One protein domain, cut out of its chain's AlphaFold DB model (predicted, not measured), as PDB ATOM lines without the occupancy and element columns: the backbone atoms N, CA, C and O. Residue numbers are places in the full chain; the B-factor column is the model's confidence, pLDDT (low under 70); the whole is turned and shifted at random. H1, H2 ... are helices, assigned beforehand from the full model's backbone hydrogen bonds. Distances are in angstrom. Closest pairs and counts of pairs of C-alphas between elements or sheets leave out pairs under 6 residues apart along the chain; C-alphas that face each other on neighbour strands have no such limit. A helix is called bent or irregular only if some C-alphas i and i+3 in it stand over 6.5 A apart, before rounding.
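What this domain is: This is residues 110 to 172 of the 619 residues of an uncharacterized protein of viral metagenome (UniProt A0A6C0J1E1). Five mostly short helices, H1, H2, H5, H4 and H6, form a loose ring round a middle that holds no helix, with H2 and H6 on opposite sides of it and with H1 and H6 near each other where the ring closes; the sixth helix, H3, touches none of them. H3 sits at one end of the long axis, and residues 132 to 137 stick out there. The printed part has 63 residues, with the six helices in the order H1 to H6 and no named strand; the class is all helix. It is compact, with a radius of gyration of the C-alphas of 10.9 A, and spans 31 by 21 by 19 A, only just elongated.

Where its parts are: H1, residues 110 to 114, begins with C-alpha 110 at (107.587, 143.936, 103.613). H2, residues 121 to 133, is 18.3 A long. H3 is residues 136 to 141, H4 residues 145 to 151 and H5 residues 155 to 159. H6, residues 162 to 172, is 14.2 A long and ends with C-alpha 172 at (104.855, 141.269, 92.857); it is irregular, with C-alphas 163 and 166 8.4 A apart.

How they stand to each other: H1 touches H2, the closest C-alphas, of Leu 113 and Ile 124, being 6.4 A apart. H2 touches H5 with residues 123 to 127 alone, closest at Ile 123 and Leu 157, C-alphas 6.5 A apart. H5 touches H4, with the closest C-alphas, of Thr 155 and Phe 149, 5.2 A apart. H4 touches H6 about perpendicular, at 81 degrees, closest at the C-alphas of Pro 145 and Asp 169, 6.8 A. H1 and H6 are near each other, with 6 pairs of C-alphas within 10 A. H2 and H6 are apart. H3 touches no helix. In H1 to H5 every O i to N i+4 pair is within hydrogen-bond range; in H6, 5 of 7 are.

The domain as a whole: The C-alphas farthest apart, of Asn 118 and Asn 137, are 31.9 A apart. The printed part has no cut and no long link. Mean pLDDT of the printed part is 89.7, and residues 165 to 166 are under 70.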
ATOM      1  N   PHE A 110     107.820 143.276 102.334       94.62
ATOM      2  CA  PHE A 110     107.587 143.936 103.613       94.62
ATOM      3  C   PHE A 110     108.813 144.682 104.117       94.62
ATOM      4  O   PHE A 110     108.647 145.724 104.748       94.62
ATOM      5  N   LYS A 111     110.011 144.175 103.820       92.56
ATOM      6  CA  LYS A 111     111.269 144.857 104.108       92.56
ATOM      7  C   LYS A 111     111.387 146.153 103.302       92.56
ATOM      8  O   LYS A 111     111.660 147.190 103.889       92.56
ATOM      9  N   GLU A 112     111.099 146.115 102.003       90.88
ATOM     10  CA  GLU A 112     111.090 147.310 101.146       90.88
ATOM     11  C   GLU A 112     110.063 148.343 101.625       90.88
ATOM     12  O   GLU A 112     110.375 149.527 101.720       90.88
ATOM     13  N   LEU A 113     108.862 147.900 102.013       90.75
ATOM     14  CA  LEU A 113     107.843 148.775 102.605       90.75
ATOM     15  C   LEU A 113     108.309 149.425 103.920       90.75
ATOM     16  O   LEU A 113     107.961 150.573 104.191       90.75
ATOM     17  N   ASP A 114     109.089 148.719 104.744       91.44
ATOM     18  CA  ASP A 114     109.632 149.267 105.994       91.44
ATOM     19  C   ASP A 114     110.741 150.299 105.774       91.44
ATOM     20  O   ASP A 114     110.921 151.175 106.625       91.44
ATOM     21  N   GLU A 115     111.455 150.210 104.654       90.25
ATOM     22  CA  GLU A 115     112.556 151.099 104.272       90.25
ATOM     23  C   GLU A 115     112.077 152.399 103.597       90.25
ATOM     24  O   GLU A 115     112.887 153.283 103.329       90.25
ATOM     25  N   ILE A 116     110.768 152.563 103.352       87.75
ATOM     26  CA  ILE A 116     110.220 153.816 102.813       87.75
ATOM     27  C   ILE A 116     110.259 154.918 103.875       87.75
ATOM     28  O   ILE A 116     109.551 154.875 104.889       87.75
ATOM     29  N   ASP A 117     111.049 155.948 103.585       82.94
ATOM     30  CA  ASP A 117     111.098 157.192 104.343       82.94
ATOM     31  C   ASP A 117     109.911 158.109 103.999       82.94
ATOM     32  O   ASP A 117     109.412 158.127 102.875       82.94
ATOM     33  N   ASN A 118     109.492 158.940 104.958       84.62
ATOM     34  CA  ASN A 118     108.438 159.958 104.797       84.62
ATOM     35  C   ASN A 118     107.010 159.431 104.532       84.62
ATOM     36  O   ASN A 118     106.147 160.202 104.114       84.62
ATOM     37  N   VAL A 119     106.734 158.158 104.831       87.06
ATOM     38  CA  VAL A 119     105.372 157.599 104.889       87.06
ATOM     39  C   VAL A 119     105.070 157.150 106.318       87.06
ATOM     40  O   VAL A 119     105.920 156.560 106.987       87.06
ATOM     41  N   ASP A 120     103.858 157.436 106.801       90.19
ATOM     42  CA  ASP A 120     103.418 157.016 108.132       90.19
ATOM     43  C   ASP A 120     103.469 155.482 108.257       90.19
ATOM     44  O   ASP A 120     102.956 154.748 107.407       90.19
ATOM     45  N   LYS A 121     104.073 154.982 109.342       90.88
ATOM     46  CA  LYS A 121     104.168 153.543 109.622       90.88
ATOM     47  C   LYS A 121     102.795 152.882 109.761       90.88
ATOM     48  O   LYS A 121     102.683 151.696 109.463       90.88
ATOM     49  N   ILE A 122     101.757 153.630 110.141       93.44
ATOM     50  CA  ILE A 122     100.372 153.141 110.149       93.44
ATOM     51  C   ILE A 122      99.914 152.810 108.721       93.44
ATOM     52  O   ILE A 122      99.413 151.715 108.483       93.44
ATOM     53  N   ILE A 123     100.168 153.696 107.752       92.38
ATOM     54  CA  ILE A 123      99.819 153.475 106.335       92.38
ATOM     55  C   ILE A 123     100.588 152.271 105.779       92.38
ATOM     56  O   ILE A 123     100.011 151.425 105.095       92.38
ATOM     57  N   ILE A 124     101.880 152.154 106.107       92.31
ATOM     58  CA  ILE A 124     102.691 150.990 105.728       92.31
ATOM     59  C   ILE A 124     102.091 149.694 106.283       92.31
ATOM     60  O   ILE A 124     101.978 148.707 105.552       92.31
ATOM     61  N   GLN A 125     101.657 149.688 107.544       95.38
ATOM     62  CA  GLN A 125     101.017 148.520 108.138       95.38
ATOM     63  C   GLN A 125      99.692 148.177 107.439       95.38
ATOM     64  O   GLN A 125      99.458 147.010 107.134       95.38
ATOM     65  N   GLU A 126      98.867 149.167 107.092       95.56
ATOM     66  CA  GLU A 126      97.624 148.930 106.345       95.56
ATOM     67  C   GLU A 126      97.871 148.328 104.951       95.56
ATOM     68  O   GLU A 126      97.107 147.471 104.494       95.56
ATOM     69  N   ILE A 127      98.950 148.733 104.273       93.19
ATOM     70  CA  ILE A 127      99.379 148.150 102.992       93.19
ATOM     71  C   ILE A 127      99.824 146.696 103.188       93.19
ATOM     72  O   ILE A 127      99.403 145.814 102.434       93.19
ATOM     73  N   LYS A 128     100.628 146.416 104.220       94.88
ATOM     74  CA  LYS A 128     101.027 145.043 104.573       94.88
ATOM     75  C   LYS A 128      99.817 144.164 104.869       94.88
ATOM     76  O   LYS A 128      99.767 143.021 104.419       94.88
ATOM     77  N   ASP A 129      98.811 144.701 105.549       95.62
ATOM     78  CA  ASP A 129      97.582 143.978 105.869       95.62
ATOM     79  C   ASP A 129      96.748 143.651 104.622       95.62
ATOM     80  O   ASP A 129      96.118 142.590 104.575       95.62
ATOM     81  N   VAL A 130      96.778 144.505 103.589       95.19
ATOM     82  CA  VAL A 130      96.183 144.195 102.276       95.19
ATOM     83  C   VAL A 130      96.857 142.971 101.661       95.19
ATOM     84  O   VAL A 130      96.160 142.038 101.266       95.19
ATOM     85  N   PHE A 131      98.190 142.938 101.615       94.75
ATOM     86  CA  PHE A 131      98.922 141.805 101.044       94.75
ATOM     87  C   PHE A 131      98.827 140.538 101.901       94.75
ATOM     88  O   PHE A 131      98.684 139.454 101.354       94.75
ATOM     89  N   ASN A 132      98.811 140.640 103.230       94.94
ATOM     90  CA  ASN A 132      98.612 139.482 104.109       94.94
ATOM     91  C   ASN A 132      97.247 138.800 103.905       94.94
ATOM     92  O   ASN A 132      97.116 137.597 104.137       94.94
ATOM     93  N   ASN A 133      96.219 139.555 103.498       95.12
ATOM     94  CA  ASN A 133      94.843 139.065 103.368       95.12
ATOM     95  C   ASN A 133      94.358 138.905 101.920       95.12
ATOM     96  O   ASN A 133      93.194 138.562 101.718       95.12
ATOM     97  N   ILE A 134      95.210 139.153 100.924       96.50
ATOM     98  CA  ILE A 134      94.854 138.991  99.513       96.50
ATOM     99  C   ILE A 134      94.574 137.521  99.177       96.50
ATOM    100  O   ILE A 134      95.240 136.626  99.699       96.50
ATOM    101  N   SER A 135      93.614 137.264  98.286       96.81
ATOM    102  CA  SER A 135      93.363 135.914  97.775       96.81
ATOM    103  C   SER A 135      94.424 135.490  96.755       96.81
ATOM    104  O   SER A 135      95.102 136.320  96.146       96.81
ATOM    105  N   TYR A 136      94.552 134.184  96.515       97.44
ATOM    106  CA  TYR A 136      95.432 133.667  95.465       97.44
ATOM    107  C   TYR A 136      95.073 134.254  94.096       97.44
ATOM    108  O   TYR A 136      95.940 134.745  93.376       97.44
ATOM    109  N   ASN A 137      93.784 134.234  93.743       94.81
ATOM    110  CA  ASN A 137      93.322 134.698  92.436       94.81
ATOM    111  C   ASN A 137      93.593 136.190  92.246       94.81
ATOM    112  O   ASN A 137      94.069 136.586  91.183       94.81
ATOM    113  N   ASP A 138      93.355 136.995  93.283       95.56
ATOM    114  CA  ASP A 138      93.655 138.422  93.242       95.56
ATOM    115  C   ASP A 138      95.154 138.644  93.040       95.56
ATOM    116  O   ASP A 138      95.523 139.337  92.094       95.56
ATOM    117  N   MET A 139      96.009 137.975  93.824       96.25
ATOM    118  CA  MET A 139      97.468 138.098  93.733       96.25
ATOM    119  C   MET A 139      98.011 137.734  92.348       96.25
ATOM    120  O   MET A 139      98.818 138.468  91.782       96.25
ATOM    121  N   ILE A 140      97.539 136.627  91.766       95.56
ATOM    122  CA  ILE A 140      97.942 136.183  90.424       95.56
ATOM    123  C   ILE A 140      97.414 137.109  89.318       95.56
ATOM    124  O   ILE A 140      98.004 137.174  88.239       95.56
ATOM    125  N   SER A 141      96.315 137.826  89.569       92.81
ATOM    126  CA  SER A 141      95.703 138.747  88.605       92.81
ATOM    127  C   SER A 141      96.286 140.164  88.627       92.81
ATOM    128  O   SER A 141      95.979 140.955  87.724       92.81
ATOM    129  N   ILE A 142      97.115 140.501  89.626       93.12
ATOM    130  CA  ILE A 142      97.749 141.819  89.717       93.12
ATOM    131  C   ILE A 142      98.619 142.033  88.478       93.12
ATOM    132  O   ILE A 142      99.591 141.322  88.254       93.12
ATOM    133  N   LYS A 143      98.253 143.037  87.675       87.88
ATOM    134  CA  LYS A 143      99.099 143.540  86.583       87.88
ATOM    135  C   LYS A 143     100.054 144.626  87.064       87.88
ATOM    136  O   LYS A 143     101.177 144.668  86.606       87.88
ATOM    137  N   THR A 144      99.552 145.495  87.939       88.06
ATOM    138  CA  THR A 144     100.311 146.497  88.695       88.06
ATOM    139  C   THR A 144      99.607 146.705  90.043       88.06
ATOM    140  O   THR A 144      98.361 146.672  90.080       88.06
ATOM    141  N   PRO A 145     100.324 146.929  91.162       87.69
ATOM    142  CA  PRO A 145      99.716 147.149  92.463       87.69
ATOM    143  C   PRO A 145      98.762 148.343  92.440       87.69
ATOM    144  O   PRO A 145      97.645 148.233  92.933       87.69
ATOM    145  N   GLY A 146      99.103 149.449  91.771       87.38
ATOM    146  CA  GLY A 146      98.222 150.621  91.715       87.38
ATOM    147  C   GLY A 146      96.846 150.349  91.107       87.38
ATOM    148  O   GLY A 146      95.833 150.866  91.585       87.38
ATOM    149  N   LYS A 147      96.771 149.483  90.088       88.88
ATOM    150  CA  LYS A 147      95.482 149.052  89.530       88.88
ATOM    151  C   LYS A 147      94.715 148.167  90.512       88.88
ATOM    152  O   LYS A 147      93.494 148.296  90.624       88.88
ATOM    153  N   TYR A 148      95.412 147.283  91.217       92.56
ATOM    154  CA  TYR A 148      94.804 146.417  92.220       92.56
ATOM    155  C   TYR A 148      94.244 147.222  93.402       92.56
ATOM    156  O   TYR A 148      93.054 147.115  93.695       92.56
ATOM    157  N   PHE A 149      95.037 148.121  93.993       92.62
ATOM    158  CA  PHE A 149      94.604 149.013  95.076       92.62
ATOM    159  C   PHE A 149      93.399 149.869  94.676       92.62
ATOM    160  O   PHE A 149      92.484 150.063  95.475       92.62
ATOM    161  N   ARG A 150      93.329 150.308  93.414       91.12
ATOM    162  CA  ARG A 150      92.136 150.976  92.875       91.12
ATOM    163  C   ARG A 150      90.913 150.064  92.833       91.12
ATOM    164  O   ARG A 150      89.825 150.492  93.200       91.12
ATOM    165  N   THR A 151      91.097 148.820  92.400       91.81
ATOM    166  CA  THR A 151      90.019 147.826  92.271       91.81
ATOM    167  C   THR A 151      89.390 147.497  93.626       91.81
ATOM    168  O   THR A 151      88.174 147.367  93.713       91.81
ATOM    169  N   ILE A 152      90.192 147.445  94.692       93.00
ATOM    170  CA  ILE A 152      89.709 147.210  96.062       93.00
ATOM    171  C   ILE A 152      89.302 148.498  96.805       93.00
ATOM    172  O   ILE A 152      89.075 148.462  98.011       93.00
ATOM    173  N   GLY A 153      89.246 149.647  96.117       92.19
ATOM    174  CA  GLY A 153      88.828 150.925  96.706       92.19
ATOM    175  C   GLY A 153      89.840 151.572  97.662       92.19
ATOM    176  O   GLY A 153      89.481 152.490  98.388       92.19
ATOM    177  N   LYS A 154      91.104 151.138  97.661       92.75
ATOM    178  CA  LYS A 154      92.182 151.625  98.544       92.75
ATOM    179  C   LYS A 154      93.226 152.459  97.791       92.75
ATOM    180  O   LYS A 154      94.426 152.313  98.003       92.75
ATOM    181  N   THR A 155      92.778 153.326  96.882       90.31
ATOM    182  CA  THR A 155      93.688 154.098  96.006       90.31
ATOM    183  C   THR A 155      94.615 155.014  96.806       90.31
ATOM    184  O   THR A 155      95.804 155.078  96.511       90.31
ATOM    185  N   GLU A 156      94.089 155.662  97.849       88.25
ATOM    186  CA  GLU A 156      94.836 156.608  98.687       88.25
ATOM    187  C   GLU A 156      96.022 155.952  99.405       88.25
ATOM    188  O   GLU A 156      97.091 156.551  99.479       88.25
ATOM    189  N   LEU A 157      95.891 154.692  99.844       88.00
ATOM    190  CA  LEU A 157      97.008 153.958 100.450       88.00
ATOM    191  C   LEU A 157      98.173 153.815  99.471       88.00
ATOM    192  O   LEU A 157      99.316 154.086  99.825       88.00
ATOM    193  N   TYR A 158      97.884 153.454  98.220       85.19
ATOM    194  CA  TYR A 158      98.928 153.252  97.221       85.19
ATOM    195  C   TYR A 158      99.578 154.556  96.754       85.19
ATOM    196  O   TYR A 158     100.776 154.579  96.484       85.19
ATOM    197  N   SER A 159      98.831 155.664  96.708       87.00
ATOM    198  CA  SER A 159      99.384 156.976  96.343       87.00
ATOM    199  C   SER A 159     100.551 157.412  97.239       87.00
ATOM    200  O   SER A 159     101.444 158.106  96.761       87.00
ATOM    201  N   ASN A 160     100.596 156.955  98.495       84.50
ATOM    202  CA  ASN A 160     101.703 157.236  99.416       84.50
ATOM    203  C   ASN A 160     103.015 156.531  99.024       84.50
ATOM    204  O   ASN A 160     104.095 157.034  99.318       84.50
ATOM    205  N   ILE A 161     102.937 155.395  98.324       83.44
ATOM    206  CA  ILE A 161     104.099 154.573  97.941       83.44
ATOM    207  C   ILE A 161     104.341 154.533  96.423       83.44
ATOM    208  O   ILE A 161     105.259 153.869  95.949       83.44
ATOM    209  N   GLN A 162     103.556 155.295  95.653       81.31
ATOM    210  CA  GLN A 162     103.577 155.325  94.186       81.31
ATOM    211  C   GLN A 162     104.957 155.651  93.582       81.31
ATOM    212  O   GLN A 162     105.273 155.269  92.458       81.31
ATOM    213  N   HIS A 163     105.786 156.410  94.296       78.50
ATOM    214  CA  HIS A 163     107.109 156.818  93.820       78.50
ATOM    215  C   HIS A 163     108.103 155.641  93.708       78.50
ATOM    216  O   HIS A 163     109.195 155.820  93.178       78.50
ATOM    217  N   LYS A 164     107.711 154.449  94.177       75.25
ATOM    218  CA  LYS A 164     108.455 153.185  94.121       75.25
ATOM    219  C   LYS A 164     107.786 152.122  93.234       75.25
ATOM    220  O   LYS A 164     108.047 150.939  93.400       75.25
ATOM    221  N   ASN A 165     106.893 152.525  92.321       69.12
ATOM    222  CA  ASN A 165     106.077 151.602  91.520       69.12
ATOM    223  C   ASN A 165     106.871 150.486  90.826       69.12
ATOM    224  O   ASN A 165     106.443 149.341  90.913       69.12
ATOM    225  N   ASP A 166     107.997 150.813  90.188       68.69
ATOM    226  CA  ASP A 166     108.775 149.838  89.410       68.69
ATOM    227  C   ASP A 166     109.371 148.740  90.318       68.69
ATOM    228  O   ASP A 166     109.225 147.556  90.020       68.69
ATOM    229  N   ASP A 167     109.921 149.116  91.484       76.81
ATOM    230  CA  ASP A 167     110.456 148.176  92.488       76.81
ATOM    231  C   ASP A 167     109.350 147.211  92.984       76.81
ATOM    232  O   ASP A 167     109.559 146.007  93.148       76.81
ATOM    233  N   PHE A 168     108.130 147.728  93.173       83.00
ATOM    234  CA  PHE A 168     106.993 146.926  93.624       83.00
ATOM    235  C   PHE A 168     106.410 146.017  92.542       83.00
ATOM    236  O   PHE A 168     105.964 144.916  92.871       83.00
ATOM    237  N   ASP A 169     106.384 146.454  91.284       85.94
ATOM    238  CA  ASP A 169     105.938 145.629  90.160       85.94
ATOM    239  C   ASP A 169     106.820 144.372  90.048       85.94
ATOM    240  O   ASP A 169     106.294 143.253  90.060       85.94
ATOM    241  N   ASP A 170     108.147 144.542  90.085       89.56
ATOM    242  CA  ASP A 170     109.117 143.438  90.067       89.56
ATOM    243  C   ASP A 170     108.905 142.481  91.251       89.56
ATOM    244  O   ASP A 170     108.844 141.255  91.088       89.56
ATOM    245  N   ARG A 171     108.704 143.030  92.455       90.88
ATOM    246  CA  ARG A 171     108.481 142.230  93.664       90.88
ATOM    247  C   ARG A 171     107.185 141.423  93.606       90.88
ATOM    248  O   ARG A 171     107.156 140.262  94.025       90.88
ATOM    249  N   ILE A 172     106.108 142.001  93.074       93.25
ATOM    250  CA  ILE A 172     104.855 141.269  92.857       93.25
ATOM    251  C   ILE A 172     105.048 140.166  91.817       93.25
ATOM    252  O   ILE A 172     104.568 139.052  92.041       93.25
TER     253      ILE A 172